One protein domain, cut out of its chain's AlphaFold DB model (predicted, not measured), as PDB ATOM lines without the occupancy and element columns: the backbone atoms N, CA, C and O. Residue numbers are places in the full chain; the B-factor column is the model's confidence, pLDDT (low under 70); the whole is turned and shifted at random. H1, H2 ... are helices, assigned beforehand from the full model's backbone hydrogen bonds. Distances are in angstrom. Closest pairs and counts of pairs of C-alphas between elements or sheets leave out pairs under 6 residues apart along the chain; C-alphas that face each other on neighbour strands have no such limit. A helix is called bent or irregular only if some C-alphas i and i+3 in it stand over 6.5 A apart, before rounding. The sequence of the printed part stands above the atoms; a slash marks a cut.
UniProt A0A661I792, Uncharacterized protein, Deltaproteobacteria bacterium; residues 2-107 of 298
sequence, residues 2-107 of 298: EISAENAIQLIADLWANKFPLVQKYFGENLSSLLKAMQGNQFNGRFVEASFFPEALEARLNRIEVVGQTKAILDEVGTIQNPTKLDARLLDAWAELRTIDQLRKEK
ATOM      1  N   GLU A   2     180.174 122.904 172.579       31.70
ATOM      2  CA  GLU A   2     178.848 123.407 172.222       31.70
ATOM      3  C   GLU A   2     178.859 123.711 170.724       31.70
ATOM      4  O   GLU A   2     179.650 124.525 170.249       31.70
ATOM      5  N   ILE A   3     178.042 122.987 169.961       36.31
ATOM      6  CA  ILE A   3     177.805 123.304 168.555       36.31
ATOM      7  C   ILE A   3     177.014 124.615 168.559       36.31
ATOM      8  O   ILE A   3     175.929 124.669 169.135       36.31
ATOM      9  N   SER A   4     177.559 125.682 167.966       47.19
ATOM     10  CA  SER A   4     176.809 126.928 167.792       47.19
ATOM     11  C   SER A   4     175.517 126.642 167.015       47.19
ATOM     12  O   SER A   4     175.491 125.768 166.145       47.19
ATOM     13  N   ALA A   5     174.433 127.369 167.298       53.44
ATOM     14  CA  ALA A   5     173.156 127.186 166.597       53.44
ATOM     15  C   ALA A   5     173.306 127.283 165.062       53.44
ATOM     16  O   ALA A   5     172.605 126.609 164.314       53.44
ATOM     17  N   GLU A   6     174.276 128.072 164.601       52.75
ATOM     18  CA  GLU A   6     174.653 128.229 163.197       52.75
ATOM     19  C   GLU A   6     175.241 126.936 162.600       52.75
ATOM     20  O   GLU A   6     174.796 126.483 161.546       52.75
ATOM     21  N   ASN A   7     176.139 126.265 163.333       55.19
ATOM     22  CA  ASN A   7     176.705 124.976 162.933       55.19
ATOM     23  C   ASN A   7     175.666 123.847 162.978       55.19
ATOM     24  O   ASN A   7     175.717 122.950 162.146       55.19
ATOM     25  N   ALA A   8     174.703 123.885 163.907       55.28
ATOM     26  CA  ALA A   8     173.631 122.889 163.979       55.28
ATOM     27  C   ALA A   8     172.646 123.011 162.803       55.28
ATOM     28  O   ALA A   8     172.211 122.003 162.254       55.28
ATOM     29  N   ILE A   9     172.326 124.237 162.384       59.91
ATOM     30  CA  ILE A   9     171.403 124.511 161.274       59.91
ATOM     31  C   ILE A   9     172.022 124.141 159.926       59.91
ATOM     32  O   ILE A   9     171.364 123.489 159.115       59.91
ATOM     33  N   GLN A  10     173.288 124.503 159.706       60.66
ATOM     34  CA  GLN A  10     174.004 124.106 158.496       60.66
ATOM     35  C   GLN A  10     174.177 122.581 158.437       60.66
ATOM     36  O   GLN A  10     173.931 121.975 157.401       60.66
ATOM     37  N   LEU A  11     174.478 121.942 159.572       58.88
ATOM     38  CA  LEU A  11     174.563 120.485 159.673       58.88
ATOM     39  C   LEU A  11     173.224 119.796 159.362       58.88
ATOM     40  O   LEU A  11     173.225 118.764 158.699       58.88
ATOM     41  N   ILE A  12     172.088 120.351 159.801       63.16
ATOM     42  CA  ILE A  12     170.749 119.833 159.472       63.16
ATOM     43  C   ILE A  12     170.478 119.954 157.967       63.16
ATOM     44  O   ILE A  12     170.062 118.976 157.348       63.16
ATOM     45  N   ALA A  13     170.771 121.109 157.364       63.66
ATOM     46  CA  ALA A  13     170.607 121.316 155.925       63.66
ATOM     47  C   ALA A  13     171.487 120.357 155.095       63.66
ATOM     48  O   ALA A  13     171.001 119.734 154.150       63.66
ATOM     49  N   ASP A  14     172.749 120.170 155.492       64.50
ATOM     50  CA  ASP A  14     173.708 119.296 154.803       64.50
ATOM     51  C   ASP A  14     173.386 117.799 154.992       64.50
ATOM     52  O   ASP A  14     173.547 116.995 154.065       64.50
ATOM     53  N   LEU A  15     172.892 117.407 156.175       63.72
ATOM     54  CA  LEU A  15     172.397 116.051 156.439       63.72
ATOM     55  C   LEU A  15     171.158 115.738 155.595       63.72
ATOM     56  O   LEU A  15     171.037 114.623 155.083       63.72
ATOM     57  N   TRP A  16     170.252 116.702 155.433       69.50
ATOM     58  CA  TRP A  16     169.014 116.510 154.682       69.50
ATOM     59  C   TRP A  16     169.231 116.413 153.182       69.50
ATOM     60  O   TRP A  16     168.674 115.509 152.557       69.50
ATOM     61  N   ALA A  17     170.096 117.261 152.623       65.00
ATOM     62  CA  ALA A  17     170.367 117.289 151.190       65.00
ATOM     63  C   ALA A  17     170.832 115.931 150.628       65.00
ATOM     64  O   ALA A  17     170.521 115.608 149.483       65.00
ATOM     65  N   ASN A  18     171.537 115.123 151.430       67.94
ATOM     66  CA  ASN A  18     172.096 113.844 150.986       67.94
ATOM     67  C   ASN A  18     171.314 112.606 151.453       67.94
ATOM     68  O   ASN A  18     171.384 111.571 150.793       67.94
ATOM     69  N   LYS A  19     170.596 112.670 152.584       80.69
ATOM     70  CA  LYS A  19     169.899 111.500 153.155       80.69
ATOM     71  C   LYS A  19     168.392 111.477 152.909       80.69
ATOM     72  O   LYS A  19     167.813 110.395 152.934       80.69
ATOM     73  N   PHE A  20     167.767 112.630 152.668       86.56
ATOM     74  CA  PHE A  20     166.307 112.761 152.590       86.56
ATOM     75  C   PHE A  20     165.901 113.532 151.324       86.56
ATOM     76  O   PHE A  20     165.527 114.709 151.392       86.56
ATOM     77  N   PRO A  21     166.035 112.907 150.137       88.62
ATOM     78  CA  PRO A  21     165.861 113.588 148.858       88.62
ATOM     79  C   PRO A  21     164.447 114.140 148.654       88.62
ATOM     80  O   PRO A  21     164.303 115.207 148.055       88.62
ATOM     81  N   LEU A  22     163.400 113.472 149.152       89.81
ATOM     82  CA  LEU A  22     162.034 113.981 149.027       89.81
ATOM     83  C   LEU A  22     161.765 115.124 149.997       89.81
ATOM     84  O   LEU A  22     161.140 116.110 149.602       89.81
ATOM     85  N   VAL A  23     162.270 115.044 151.229       86.69
ATOM     86  CA  VAL A  23     162.225 116.174 152.168       86.69
ATOM     87  C   VAL A  23     162.898 117.392 151.551       86.69
ATOM     88  O   VAL A  23     162.303 118.469 151.523       86.69
ATOM     89  N   GLN A  24     164.092 117.221 150.982       86.50
ATOM     90  CA  GLN A  24     164.807 118.306 150.319       86.50
ATOM     91  C   GLN A  24     164.023 118.858 149.121       86.50
ATOM     92  O   GLN A  24     163.847 120.072 149.015       86.50
ATOM     93  N   LYS A  25     163.509 117.982 148.248       88.38
ATOM     94  CA  LYS A  25     162.726 118.346 147.055       88.38
ATOM     95  C   LYS A  25     161.479 119.163 147.391       88.38
ATOM     96  O   LYS A  25     161.158 120.096 146.663       88.38
ATOM     97  N   TYR A  26     160.758 118.791 148.446       89.00
ATOM     98  CA  TYR A  26     159.435 119.343 148.747       89.00
ATOM     99  C   TYR A  26     159.443 120.438 149.817       89.00
ATOM    100  O   TYR A  26     158.603 121.335 149.784       89.00
ATOM    101  N   PHE A  27     160.381 120.389 150.760       86.75
ATOM    102  CA  PHE A  27     160.413 121.296 151.904       86.75
ATOM    103  C   PHE A  27     161.714 122.091 152.041       86.75
ATOM    104  O   PHE A  27     161.734 123.038 152.823       86.75
ATOM    105  N   GLY A  28     162.780 121.765 151.300       85.44
ATOM    106  CA  GLY A  28     164.126 122.307 151.525       85.44
ATOM    107  C   GLY A  28     164.213 123.839 151.532       85.44
ATOM    108  O   GLY A  28     164.773 124.425 152.461       85.44
ATOM    109  N   GLU A  29     163.615 124.512 150.545       85.88
ATOM    110  CA  GLU A  29     163.613 125.985 150.464       85.88
ATOM    111  C   GLU A  29     162.825 126.633 151.615       85.88
ATOM    112  O   GLU A  29     163.282 127.587 152.258       85.88
ATOM    113  N   ASN A  30     161.651 126.075 151.917       88.25
ATOM    114  CA  ASN A  30     160.773 126.554 152.980       88.25
ATOM    115  C   ASN A  30     161.407 126.358 154.365       88.25
ATOM    116  O   ASN A  30     161.415 127.279 155.181       88.25
ATOM    117  N   LEU A  31     162.007 125.193 154.614       82.62
ATOM    118  CA  LEU A  31     162.721 124.889 155.853       82.62
ATOM    119  C   LEU A  31     163.947 125.785 156.026       82.62
ATOM    120  O   LEU A  31     164.135 126.348 157.100       82.62
ATOM    121  N   SER A  32     164.723 126.009 154.963       81.81
ATOM    122  CA  SER A  32     165.856 126.945 154.992       81.81
ATOM    123  C   SER A  32     165.418 128.358 155.389       81.81
ATOM    124  O   SER A  32     166.098 129.035 156.162       81.81
ATOM    125  N   SER A  33     164.260 128.800 154.891       85.12
ATOM    126  CA  SER A  33     163.682 130.105 155.227       85.12
ATOM    127  C   SER A  33     163.252 130.182 156.695       85.12
ATOM    128  O   SER A  33     163.555 131.166 157.374       85.12
ATOM    129  N   LEU A  34     162.605 129.134 157.216       85.50
ATOM    130  CA  LEU A  34     162.209 129.063 158.626       85.50
ATOM    131  C   LEU A  34     163.417 129.008 159.571       85.50
ATOM    132  O   LEU A  34     163.435 129.724 160.570       85.50
ATOM    133  N   LEU A  35     164.447 128.226 159.241       80.38
ATOM    134  CA  LEU A  35     165.659 128.100 160.055       80.38
ATOM    135  C   LEU A  35     166.408 129.436 160.177       80.38
ATOM    136  O   LEU A  35     166.799 129.822 161.279       80.38
ATOM    137  N   LYS A  36     166.530 130.201 159.083       81.56
ATOM    138  CA  LYS A  36     167.100 131.563 159.111       81.56
ATOM    139  C   LYS A  36     166.287 132.512 159.993       81.56
ATOM    140  O   LYS A  36     166.858 133.311 160.730       81.56
ATOM    141  N   ALA A  37     164.957 132.413 159.959       83.12
ATOM    142  CA  ALA A  37     164.090 133.224 160.812       83.12
ATOM    143  C   ALA A  37     164.219 132.870 162.308       83.12
ATOM    144  O   ALA A  37     164.110 133.758 163.156       83.12
ATOM    145  N   MET A  38     164.487 131.601 162.642       77.75
ATOM    146  CA  MET A  38     164.720 131.156 164.023       77.75
ATOM    147  C   MET A  38     166.027 131.707 164.608       77.75
ATOM    148  O   MET A  38     166.048 132.088 165.776       77.75
ATOM    149  N   GLN A  39     167.096 131.823 163.808       72.38
ATOM    150  CA  GLN A  39     168.386 132.383 164.254       72.38
ATOM    151  C   GLN A  39     168.273 133.832 164.754       72.38
ATOM    152  O   GLN A  39     169.029 134.250 165.627       72.38
ATOM    153  N   GLY A  40     167.299 134.593 164.248       67.38
ATOM    154  CA  GLY A  40     167.020 135.952 164.707       67.38
ATOM    155  C   GLY A  40     166.294 136.046 166.057       67.38
ATOM    156  O   GLY A  40     165.968 137.158 166.464       67.38
ATOM    157  N   ASN A  41     165.991 134.927 166.735       61.44
ATOM    158  CA  ASN A  41     165.174 134.847 167.963       61.44
ATOM    159  C   ASN A  41     163.754 135.453 167.849       61.44
ATOM    160  O   ASN A  41     163.103 135.714 168.858       61.44
ATOM    161  N   GLN A  42     163.238 135.674 166.634       61.56
ATOM    162  CA  GLN A  42     161.928 136.310 166.409       61.56
ATOM    163  C   GLN A  42     160.779 135.310 166.214       61.56
ATOM    164  O   GLN A  42     159.631 135.710 166.015       61.56
ATOM    165  N   PHE A  43     161.070 134.009 166.229       73.62
ATOM    166  CA  PHE A  43     160.137 132.994 165.765       73.62
ATOM    167  C   PHE A  43     160.439 131.630 166.394       73.62
ATOM    168  O   PHE A  43     161.594 131.217 166.453       73.62
ATOM    169  N   ASN A  44     159.387 130.932 166.832       69.75
ATOM    170  CA  ASN A  44     159.464 129.514 167.169       69.75
ATOM    171  C   ASN A  44     158.737 128.696 166.089       69.75
ATOM    172  O   ASN A  44     157.515 128.814 165.955       69.75
ATOM    173  N   GLY A  45     159.489 127.908 165.315       70.62
ATOM    174  CA  GLY A  45     158.974 127.143 164.185       70.62
ATOM    175  C   GLY A  45     158.479 125.772 164.573       70.62
ATOM    176  O   GLY A  45     159.266 124.847 164.732       70.62
ATOM    177  N   ARG A  46     157.158 125.614 164.655       73.25
ATOM    178  CA  ARG A  46     156.534 124.339 165.019       73.25
ATOM    179  C   ARG A  46     156.650 123.303 163.910       73.25
ATOM    180  O   ARG A  46     156.748 122.117 164.201       73.25
ATOM    181  N   PHE A  47     156.632 123.726 162.645       77.19
ATOM    182  CA  PHE A  47     156.933 122.833 161.529       77.19
ATOM    183  C   PHE A  47     158.378 122.353 161.610       77.19
ATOM    184  O   PHE A  47     158.640 121.172 161.410       77.19
ATOM    185  N   VAL A  48     159.298 123.252 161.976       71.56
ATOM    186  CA  VAL A  48     160.705 122.907 162.189       71.56
ATOM    187  C   VAL A  48     160.832 121.907 163.342       71.56
ATOM    188  O   VAL A  48     161.407 120.844 163.134       71.56
ATOM    189  N   GLU A  49     160.209 122.173 164.498       68.12
ATOM    190  CA  GLU A  49     160.118 121.247 165.643       68.12
ATOM    191  C   GLU A  49     159.559 119.863 165.235       68.12
ATOM    192  O   GLU A  49     160.109 118.833 165.615       68.12
ATOM    193  N   ALA A  50     158.508 119.821 164.409       62.84
ATOM    194  CA  ALA A  50     157.924 118.574 163.905       62.84
ATOM    195  C   ALA A  50     158.808 117.863 162.858       62.84
ATOM    196  O   ALA A  50     158.743 116.642 162.716       62.84
ATOM    197  N   SER A  51     159.642 118.611 162.129       59.97
ATOM    198  CA  SER A  51     160.550 118.089 161.099       59.97
ATOM    199  C   SER A  51     161.837 117.457 161.650       59.97
ATOM    200  O   SER A  51     162.594 116.873 160.880       59.97
ATOM    201  N   PHE A  52     162.067 117.491 162.973       57.22
ATOM    202  CA  PHE A  52     163.219 116.848 163.632       57.22
ATOM    203  C   PHE A  52     163.219 115.306 163.579       57.22
ATOM    204  O   PHE A  52     164.160 114.688 164.070       57.22
ATOM    205  N   PHE A  53     162.227 114.684 162.934       68.12
ATOM    206  CA  PHE A  53     162.248 113.268 162.543       68.12
ATOM    207  C   PHE A  53     162.272 113.124 161.009       68.12
ATOM    208  O   PHE A  53     161.299 112.635 160.418       68.12
ATOM    209  N   PRO A  54     163.342 113.582 160.335       71.06
ATOM    210  CA  PRO A  54     163.394 113.631 158.878       71.06
ATOM    211  C   PRO A  54     163.310 112.240 158.234       71.06
ATOM    212  O   PRO A  54     162.737 112.114 157.158       71.06
ATOM    213  N   GLU A  55     163.756 111.181 158.914       76.88
ATOM    214  CA  GLU A  55     163.592 109.791 158.476       76.88
ATOM    215  C   GLU A  55     162.110 109.408 158.357       76.88
ATOM    216  O   GLU A  55     161.684 108.823 157.361       76.88
ATOM    217  N   ALA A  56     161.303 109.754 159.364       74.38
ATOM    218  CA  ALA A  56     159.873 109.451 159.374       74.38
ATOM    219  C   ALA A  56     159.116 110.280 158.325       74.38
ATOM    220  O   ALA A  56     158.168 109.787 157.702       74.38
ATOM    221  N   LEU A  57     159.546 111.529 158.119       77.94
ATOM    222  CA  LEU A  57     159.022 112.416 157.088       77.94
ATOM    223  C   LEU A  57     159.336 111.874 155.685       77.94
ATOM    224  O   LEU A  57     158.419 111.708 154.882       77.94
ATOM    225  N   GLU A  58     160.593 111.521 155.420       85.69
ATOM    226  CA  GLU A  58     161.051 110.931 154.159       85.69
ATOM    227  C   GLU A  58     160.335 109.608 153.870       85.69
ATOM    228  O   GLU A  58     159.796 109.416 152.779       85.69
ATOM    229  N   ALA A  59     160.249 108.702 154.850       83.56
ATOM    230  CA  ALA A  59     159.544 107.433 154.694       83.56
ATOM    231  C   ALA A  59     158.063 107.644 154.337       83.56
ATOM    232  O   ALA A  59     157.503 106.910 153.521       83.56
ATOM    233  N   ARG A  60     157.416 108.665 154.917       84.81
ATOM    234  CA  ARG A  60     156.031 109.009 154.578       84.81
ATOM    235  C   ARG A  60     155.918 109.608 153.182       84.81
ATOM    236  O   ARG A  60     155.026 109.205 152.444       84.81
ATOM    237  N   LEU A  61     156.817 110.518 152.808       88.81
ATOM    238  CA  LEU A  61     156.859 111.097 151.464       88.81
ATOM    239  C   LEU A  61     157.029 110.011 150.399       88.81
ATOM    240  O   LEU A  61     156.260 109.996 149.443       88.81
ATOM    241  N   ASN A  62     157.926 109.047 150.616       89.38
ATOM    242  CA  ASN A  62     158.111 107.898 149.725       89.38
ATOM    243  C   ASN A  62     156.815 107.091 149.557       89.38
ATOM    244  O   ASN A  62     156.449 106.699 148.447       89.38
ATOM    245  N   ARG A  63     156.059 106.892 150.644       87.06
ATOM    246  CA  ARG A  63     154.754 106.226 150.572       87.06
ATOM    247  C   ARG A  63     153.689 107.050 149.865       87.06
ATOM    248  O   ARG A  63     152.745 106.451 149.382       87.06
ATOM    249  N   ILE A  64     153.750 108.371 149.779       90.31
ATOM    250  CA  ILE A  64     152.667 109.147 149.138       90.31
ATOM    251  C   ILE A  64     153.040 109.706 147.770       90.31
ATOM    252  O   ILE A  64     152.148 110.081 147.014       90.31
ATOM    253  N   GLU A  65     154.322 109.714 147.407       90.69
ATOM    254  CA  GLU A  65     154.783 110.295 146.146       90.69
ATOM    255  C   GLU A  65     154.143 109.625 144.926       90.69
ATOM    256  O   GLU A  65     153.722 110.313 143.999       90.69
ATOM    257  N   VAL A  66     153.953 108.305 144.966       88.19
ATOM    258  CA  VAL A  66     153.306 107.548 143.879       88.19
ATOM    259  C   VAL A  66     151.840 107.932 143.636       88.19
ATOM    260  O   VAL A  66     151.281 107.570 142.609       88.19
ATOM    261  N   VAL A  67     151.200 108.654 144.565       91.31
ATOM    262  CA  VAL A  67     149.831 109.180 144.394       91.31
ATOM    263  C   VAL A  67     149.830 110.434 143.511       91.31
ATOM    264  O   VAL A  67     148.805 110.797 142.941       91.31
ATOM    265  N   GLY A  68     150.971 111.120 143.390       91.38
ATOM    266  CA  GLY A  68     151.126 112.292 142.527       91.38
ATOM    267  C   GLY A  68     150.471 113.578 143.045       91.38
ATOM    268  O   GLY A  68     150.397 114.552 142.304       91.38
ATOM    269  N   GLN A  69     150.008 113.616 144.301       93.12
ATOM    270  CA  GLN A  69     149.323 114.787 144.880       93.12
ATOM    271  C   GLN A  69     150.228 115.678 145.742       93.12
ATOM    272  O   GLN A  69     149.845 116.797 146.075       93.12
ATOM    273  N   THR A  70     151.437 115.219 146.091       92.06
ATOM    274  CA  THR A  70     152.349 115.955 146.984       92.06
ATOM    275  C   THR A  70     152.651 117.359 146.471       92.06
ATOM    276  O   THR A  70     152.585 118.319 147.231       92.06
ATOM    277  N   LYS A  71     152.926 117.488 145.166       90.94
ATOM    278  CA  LYS A  71     153.207 118.785 144.548       90.94
ATOM    279  C   LYS A  71     151.994 119.717 144.600       90.94
ATOM    280  O   LYS A  71     152.138 120.834 145.064       90.94
ATOM    281  N   ALA A  72     150.808 119.240 144.211       92.00
ATOM    282  CA  ALA A  72     149.589 120.051 144.212       92.00
ATOM    283  C   ALA A  72     149.259 120.618 145.605       92.00
ATOM    284  O   ALA A  72     148.885 121.778 145.722       92.00
ATOM    285  N   ILE A  73     149.458 119.831 146.669       92.25
ATOM    286  CA  ILE A  73     149.282 120.303 148.054       92.25
ATOM    287  C   ILE A  73     150.296 121.401 148.401       92.25
ATOM    288  O   ILE A  73     149.949 122.404 149.025       92.25
ATOM    289  N   LEU A  74     151.561 121.212 148.024       91.19
ATOM    290  CA  LEU A  74     152.637 122.139 148.376       91.19
ATOM    291  C   LEU A  74     152.649 123.407 147.522       91.19
ATOM    292  O   LEU A  74     153.079 124.448 148.011       91.19
ATOM    293  N   ASP A  75     152.120 123.358 146.302       90.12
ATOM    294  CA  ASP A  75     151.933 124.541 145.460       90.12
ATOM    295  C   ASP A  75     151.013 125.566 146.163       90.12
ATOM    296  O   ASP A  75     151.232 126.774 146.048       90.12
ATOM    297  N   GLU A  76     150.066 125.121 147.003       87.31
ATOM    298  CA  GLU A  76     149.224 126.018 147.808       87.31
ATOM    299  C   GLU A  76     149.941 126.655 149.020       87.31
ATOM    300  O   GLU A  76     149.359 127.499 149.719       87.31
ATOM    301  N   VAL A  77     151.177 126.242 149.328       88.25
ATOM    302  CA  VAL A  77     152.050 126.970 150.260       88.25
ATOM    303  C   VAL A  77     152.538 128.251 149.588       88.25
ATOM    304  O   VAL A  77     152.565 129.299 150.230       88.25
ATOM    305  N   GLY A  78     152.847 128.189 148.289       81.62
ATOM    306  CA  GLY A  78     153.280 129.330 147.489       81.62
ATOM    307  C   GLY A  78     154.508 130.049 148.059       81.62
ATOM    308  O   GLY A  78     155.307 129.492 148.809       81.62
ATOM    309  N   THR A  79     154.658 131.329 147.711       85.19
ATOM    310  CA  THR A  79     155.770 132.175 148.176       85.19
ATOM    311  C   THR A  79     155.359 133.006 149.396       85.19
ATOM    312  O   THR A  79     155.134 134.215 149.309       85.19
ATOM    313  N   ILE A  80     155.231 132.366 150.561       89.25
ATOM    314  CA  ILE A  80     154.931 133.069 151.817       89.25
ATOM    315  C   ILE A  80     156.226 133.581 152.454       89.25
ATOM    316  O   ILE A  80     157.041 132.809 152.942       89.25
ATOM    317  N   GLN A  81     156.382 134.905 152.520       87.00
ATOM    318  CA  GLN A  81     157.565 135.536 153.125       87.00
ATOM    319  C   GLN A  81     157.513 135.615 154.658       87.00
ATOM    320  O   GLN A  81     158.550 135.625 155.312       87.00
ATOM    321  N   ASN A  82     156.318 135.714 155.252       90.31
ATOM    322  CA  ASN A  82     156.180 135.818 156.705       90.31
ATOM    323  C   ASN A  82     156.427 134.440 157.358       90.31
ATOM    324  O   ASN A  82     155.623 133.538 157.112       90.31
ATOM    325  N   PRO A  83     157.446 134.277 158.228       89.06
ATOM    326  CA  PRO A  83     157.812 132.967 158.778       89.06
ATOM    327  C   PRO A  83     156.679 132.279 159.544       89.06
ATOM    328  O   PRO A  83     156.435 131.093 159.355       89.06
ATOM    329  N   THR A  84     155.910 133.027 160.338       88.12
ATOM    330  CA  THR A  84     154.770 132.485 161.094       88.12
ATOM    331  C   THR A  84     153.665 131.963 160.179       88.12
ATOM    332  O   THR A  84     153.076 130.917 160.448       88.12
ATOM    333  N   LYS A  85     153.363 132.678 159.087       90.25
ATOM    334  CA  LYS A  85     152.376 132.223 158.096       90.25
ATOM    335  C   LYS A  85     152.897 131.032 157.292       90.25
ATOM    336  O   LYS A  85     152.115 130.127 157.018       90.25
ATOM    337  N   LEU A  86     154.184 131.031 156.944       91.06
ATOM    338  CA  LEU A  86     154.829 129.932 156.230       91.06
ATOM    339  C   LEU A  86     154.774 128.648 157.066       91.06
ATOM    340  O   LEU A  86     154.264 127.638 156.599       91.06
ATOM    341  N   ASP A  87     155.190 128.714 158.330       88.00
ATOM    342  CA  ASP A  87     155.136 127.598 159.283       88.00
ATOM    343  C   ASP A  87     153.721 127.044 159.456       88.00
ATOM    344  O   ASP A  87     153.492 125.839 159.341       88.00
ATOM    345  N   ALA A  88     152.740 127.932 159.653       87.19
ATOM    346  CA  ALA A  88     151.346 127.531 159.767       87.19
ATOM    347  C   ALA A  88     150.854 126.813 158.503       87.19
ATOM    348  O   ALA A  88     150.170 125.794 158.615       87.19
ATOM    349  N   ARG A  89     151.224 127.313 157.319       90.94
ATOM    350  CA  ARG A  89     150.790 126.745 156.044       90.94
ATOM    351  C   ARG A  89     151.473 125.417 155.727       90.94
ATOM    352  O   ARG A  89     150.802 124.510 155.244       90.94
ATOM    353  N   LEU A  90     152.755 125.268 156.057       90.12
ATOM    354  CA  LEU A  90     153.474 123.996 155.942       90.12
ATOM    355  C   LEU A  90     152.872 122.918 156.842       90.12
ATOM    356  O   LEU A  90     152.739 121.774 156.419       90.12
ATOM    357  N   LEU A  91     152.449 123.273 158.056       87.69
ATOM    358  CA  LEU A  91     151.756 122.333 158.937       87.69
ATOM    359  C   LEU A  91     150.376 121.928 158.394       87.69
ATOM    360  O   LEU A  91     149.971 120.782 158.569       87.69
ATOM    361  N   ASP A  92     149.652 122.841 157.741       89.38
ATOM    362  CA  ASP A  92     148.374 122.515 157.095       89.38
ATOM    363  C   ASP A  92     148.586 121.591 155.886       89.38
ATOM    364  O   ASP A  92     147.937 120.550 155.791       89.38
ATOM    365  N   ALA A  93     149.566 121.900 155.030       91.31
ATOM    366  CA  ALA A  93     149.983 121.024 153.937       91.31
ATOM    367  C   ALA A  93     150.402 119.642 154.463       91.31
ATOM    368  O   ALA A  93     150.017 118.607 153.921       91.31
ATOM    369  N   TRP A  94     151.131 119.602 155.578       88.81
ATOM    370  CA  TRP A  94     151.510 118.351 156.220       88.81
ATOM    371  C   TRP A  94     150.306 117.543 156.708       88.81
ATOM    372  O   TRP A  94     150.283 116.326 156.533       88.81
ATOM    373  N   ALA A  95     149.278 118.186 157.264       89.94
ATOM    374  CA  ALA A  95     148.046 117.504 157.652       89.94
ATOM    375  C   ALA A  95     147.345 116.842 156.449       89.94
ATOM    376  O   ALA A  95     146.857 115.710 156.554       89.94
ATOM    377  N   GLU A  96     147.340 117.498 155.288       93.44
ATOM    378  CA  GLU A  96     146.803 116.926 154.048       93.44
ATOM    379  C   GLU A  96     147.644 115.741 153.556       93.44
ATOM    380  O   GLU A  96     147.101 114.672 153.275       93.44
ATOM    381  N   LEU A  97     148.975 115.858 153.557       92.06
ATOM    382  CA  LEU A  97     149.877 114.759 153.191       92.06
ATOM    383  C   LEU A  97     149.738 113.551 154.132       92.06
ATOM    384  O   LEU A  97     149.718 112.402 153.682       92.06
ATOM    385  N   ARG A  98     149.572 113.792 155.439       88.38
ATOM    386  CA  ARG A  98     149.266 112.742 156.423       88.38
ATOM    387  C   ARG A  98     147.932 112.061 156.141       88.38
ATOM    388  O   ARG A  98     147.824 110.850 156.321       88.38
ATOM    389  N   THR A  99     146.943 112.823 155.683       93.06
ATOM    390  CA  THR A  99     145.654 112.272 155.265       93.06
ATOM    391  C   THR A  99     145.837 111.336 154.073       93.06
ATOM    392  O   THR A  99     145.343 110.214 154.120       93.06
ATOM    393  N   ILE A 100     146.610 111.725 153.055       94.00
ATOM    394  CA  ILE A 100     146.889 110.859 151.897       94.00
ATOM    395  C   ILE A 100     147.550 109.545 152.320       94.00
ATOM    396  O   ILE A 100     147.115 108.482 151.879       94.00
ATOM    397  N   ASP A 101     148.564 109.595 153.188       89.88
ATOM    398  CA  ASP A 101     149.230 108.382 153.686       89.88
ATOM    399  C   ASP A 101     148.228 107.444 154.374       89.88
ATOM    400  O   ASP A 101     148.206 106.244 154.098       89.88
ATOM    401  N   GLN A 102     147.331 107.991 155.205       88.69
ATOM    402  CA  GLN A 102     146.282 107.194 155.841       88.69
ATOM    403  C   GLN A 102     145.307 106.593 154.818       88.69
ATOM    404  O   GLN A 102     144.984 105.408 154.899       88.69
ATOM    405  N   LEU A 103     144.850 107.380 153.842       91.69
ATOM    406  CA  LEU A 103     143.931 106.908 152.805       91.69
ATOM    407  C   LEU A 103     144.557 105.769 151.986       91.69
ATOM    408  O   LEU A 103     143.902 104.752 151.748       91.69
ATOM    409  N   ARG A 104     145.846 105.870 151.631       89.06
ATOM    410  CA  ARG A 104     146.575 104.777 150.971       89.06
ATOM    411  C   ARG A 104     146.600 103.508 151.814       89.06
ATOM    412  O   ARG A 104     146.306 102.428 151.298       89.06
ATOM    413  N   LYS A 105     146.953 103.629 153.099       84.94
ATOM    414  CA  LYS A 105     146.975 102.495 154.036       84.94
ATOM    415  C   LYS A 105     145.611 101.803 154.077       84.94
ATOM    416  O   LYS A 105     145.529 100.579 154.043       84.94
ATOM    417  N   GLU A 106     144.540 102.585 154.032       85.06
ATOM    418  CA  GLU A 106     143.155 102.114 154.032       85.06
ATOM    419  C   GLU A 106     142.605 101.703 152.662       85.06
ATOM    420  O   GLU A 106     141.395 101.477 152.539       85.06
ATOM    421  N   LYS A 107     143.486 101.562 151.664       89.12
ATOM    422  CA  LYS A 107     143.189 101.088 150.305       89.12
ATOM    423  C   LYS A 107     142.224 101.987 149.529       89.12
ATOM    424  O   LYS A 107     141.496 101.510 148.662       89.12
TER     425      LYS A 107
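This is residues 2 to 107 of the 298 residues of an uncharacterized protein of Deltaproteobacteria bacterium (UniProt A0A661I792). Kinked H2 lies between long H6 and H1, H4 crosses from H2 residues 21 to 23 to H6, and short H3 and H5 pack on H6. The 106 printed residues hold six named helices, H1 to H6, and no named strand: all helix. The whole is compact, radius of gyration of the C-alphas 14.0 A, yet elongated, 47 by 27 by 18 A.

H6, residues 83 to 105, touches H2, residues 21 to 39, closest C-alphas Pro 83 and Leu 34, 5.9 A, at a shallow tilt of 28 degrees. H2 is irregular, C-alphas 26 and 29 being 8.0 A apart. H4, residues 54 to 65, touches H6, closest C-alphas Ile 64 and Asp 101, 5.8 A. H1, residues 5 to 19, forms a hairpin with H2, closest C-alphas Ala 17 and Gln 24, 5.7 A. H5, residues 70 to 75, forms a hairpin with H6, closest C-alphas Ile 73 and Ala 93, 6.0 A. H3, residues 46 to 50, touches H6, closest C-alphas Phe 47 and Asp 87, 5.6 A. Every O i to N i+4 pair is within hydrogen-bond range in H3 to H6, 10 of 11 in H1, 13 of 15 in H2.

H6 is 32.7 A long, H2 24.4 A, H1 20.9 A. C-alpha 5 is at (173.156, 127.186, 166.597), C-alpha 105 at (146.975, 102.495, 154.036).

The printed part has no cut and no long link. Confidence is under 70 at residues 2 to 18, 40 to 42, 44 and 49 to 53.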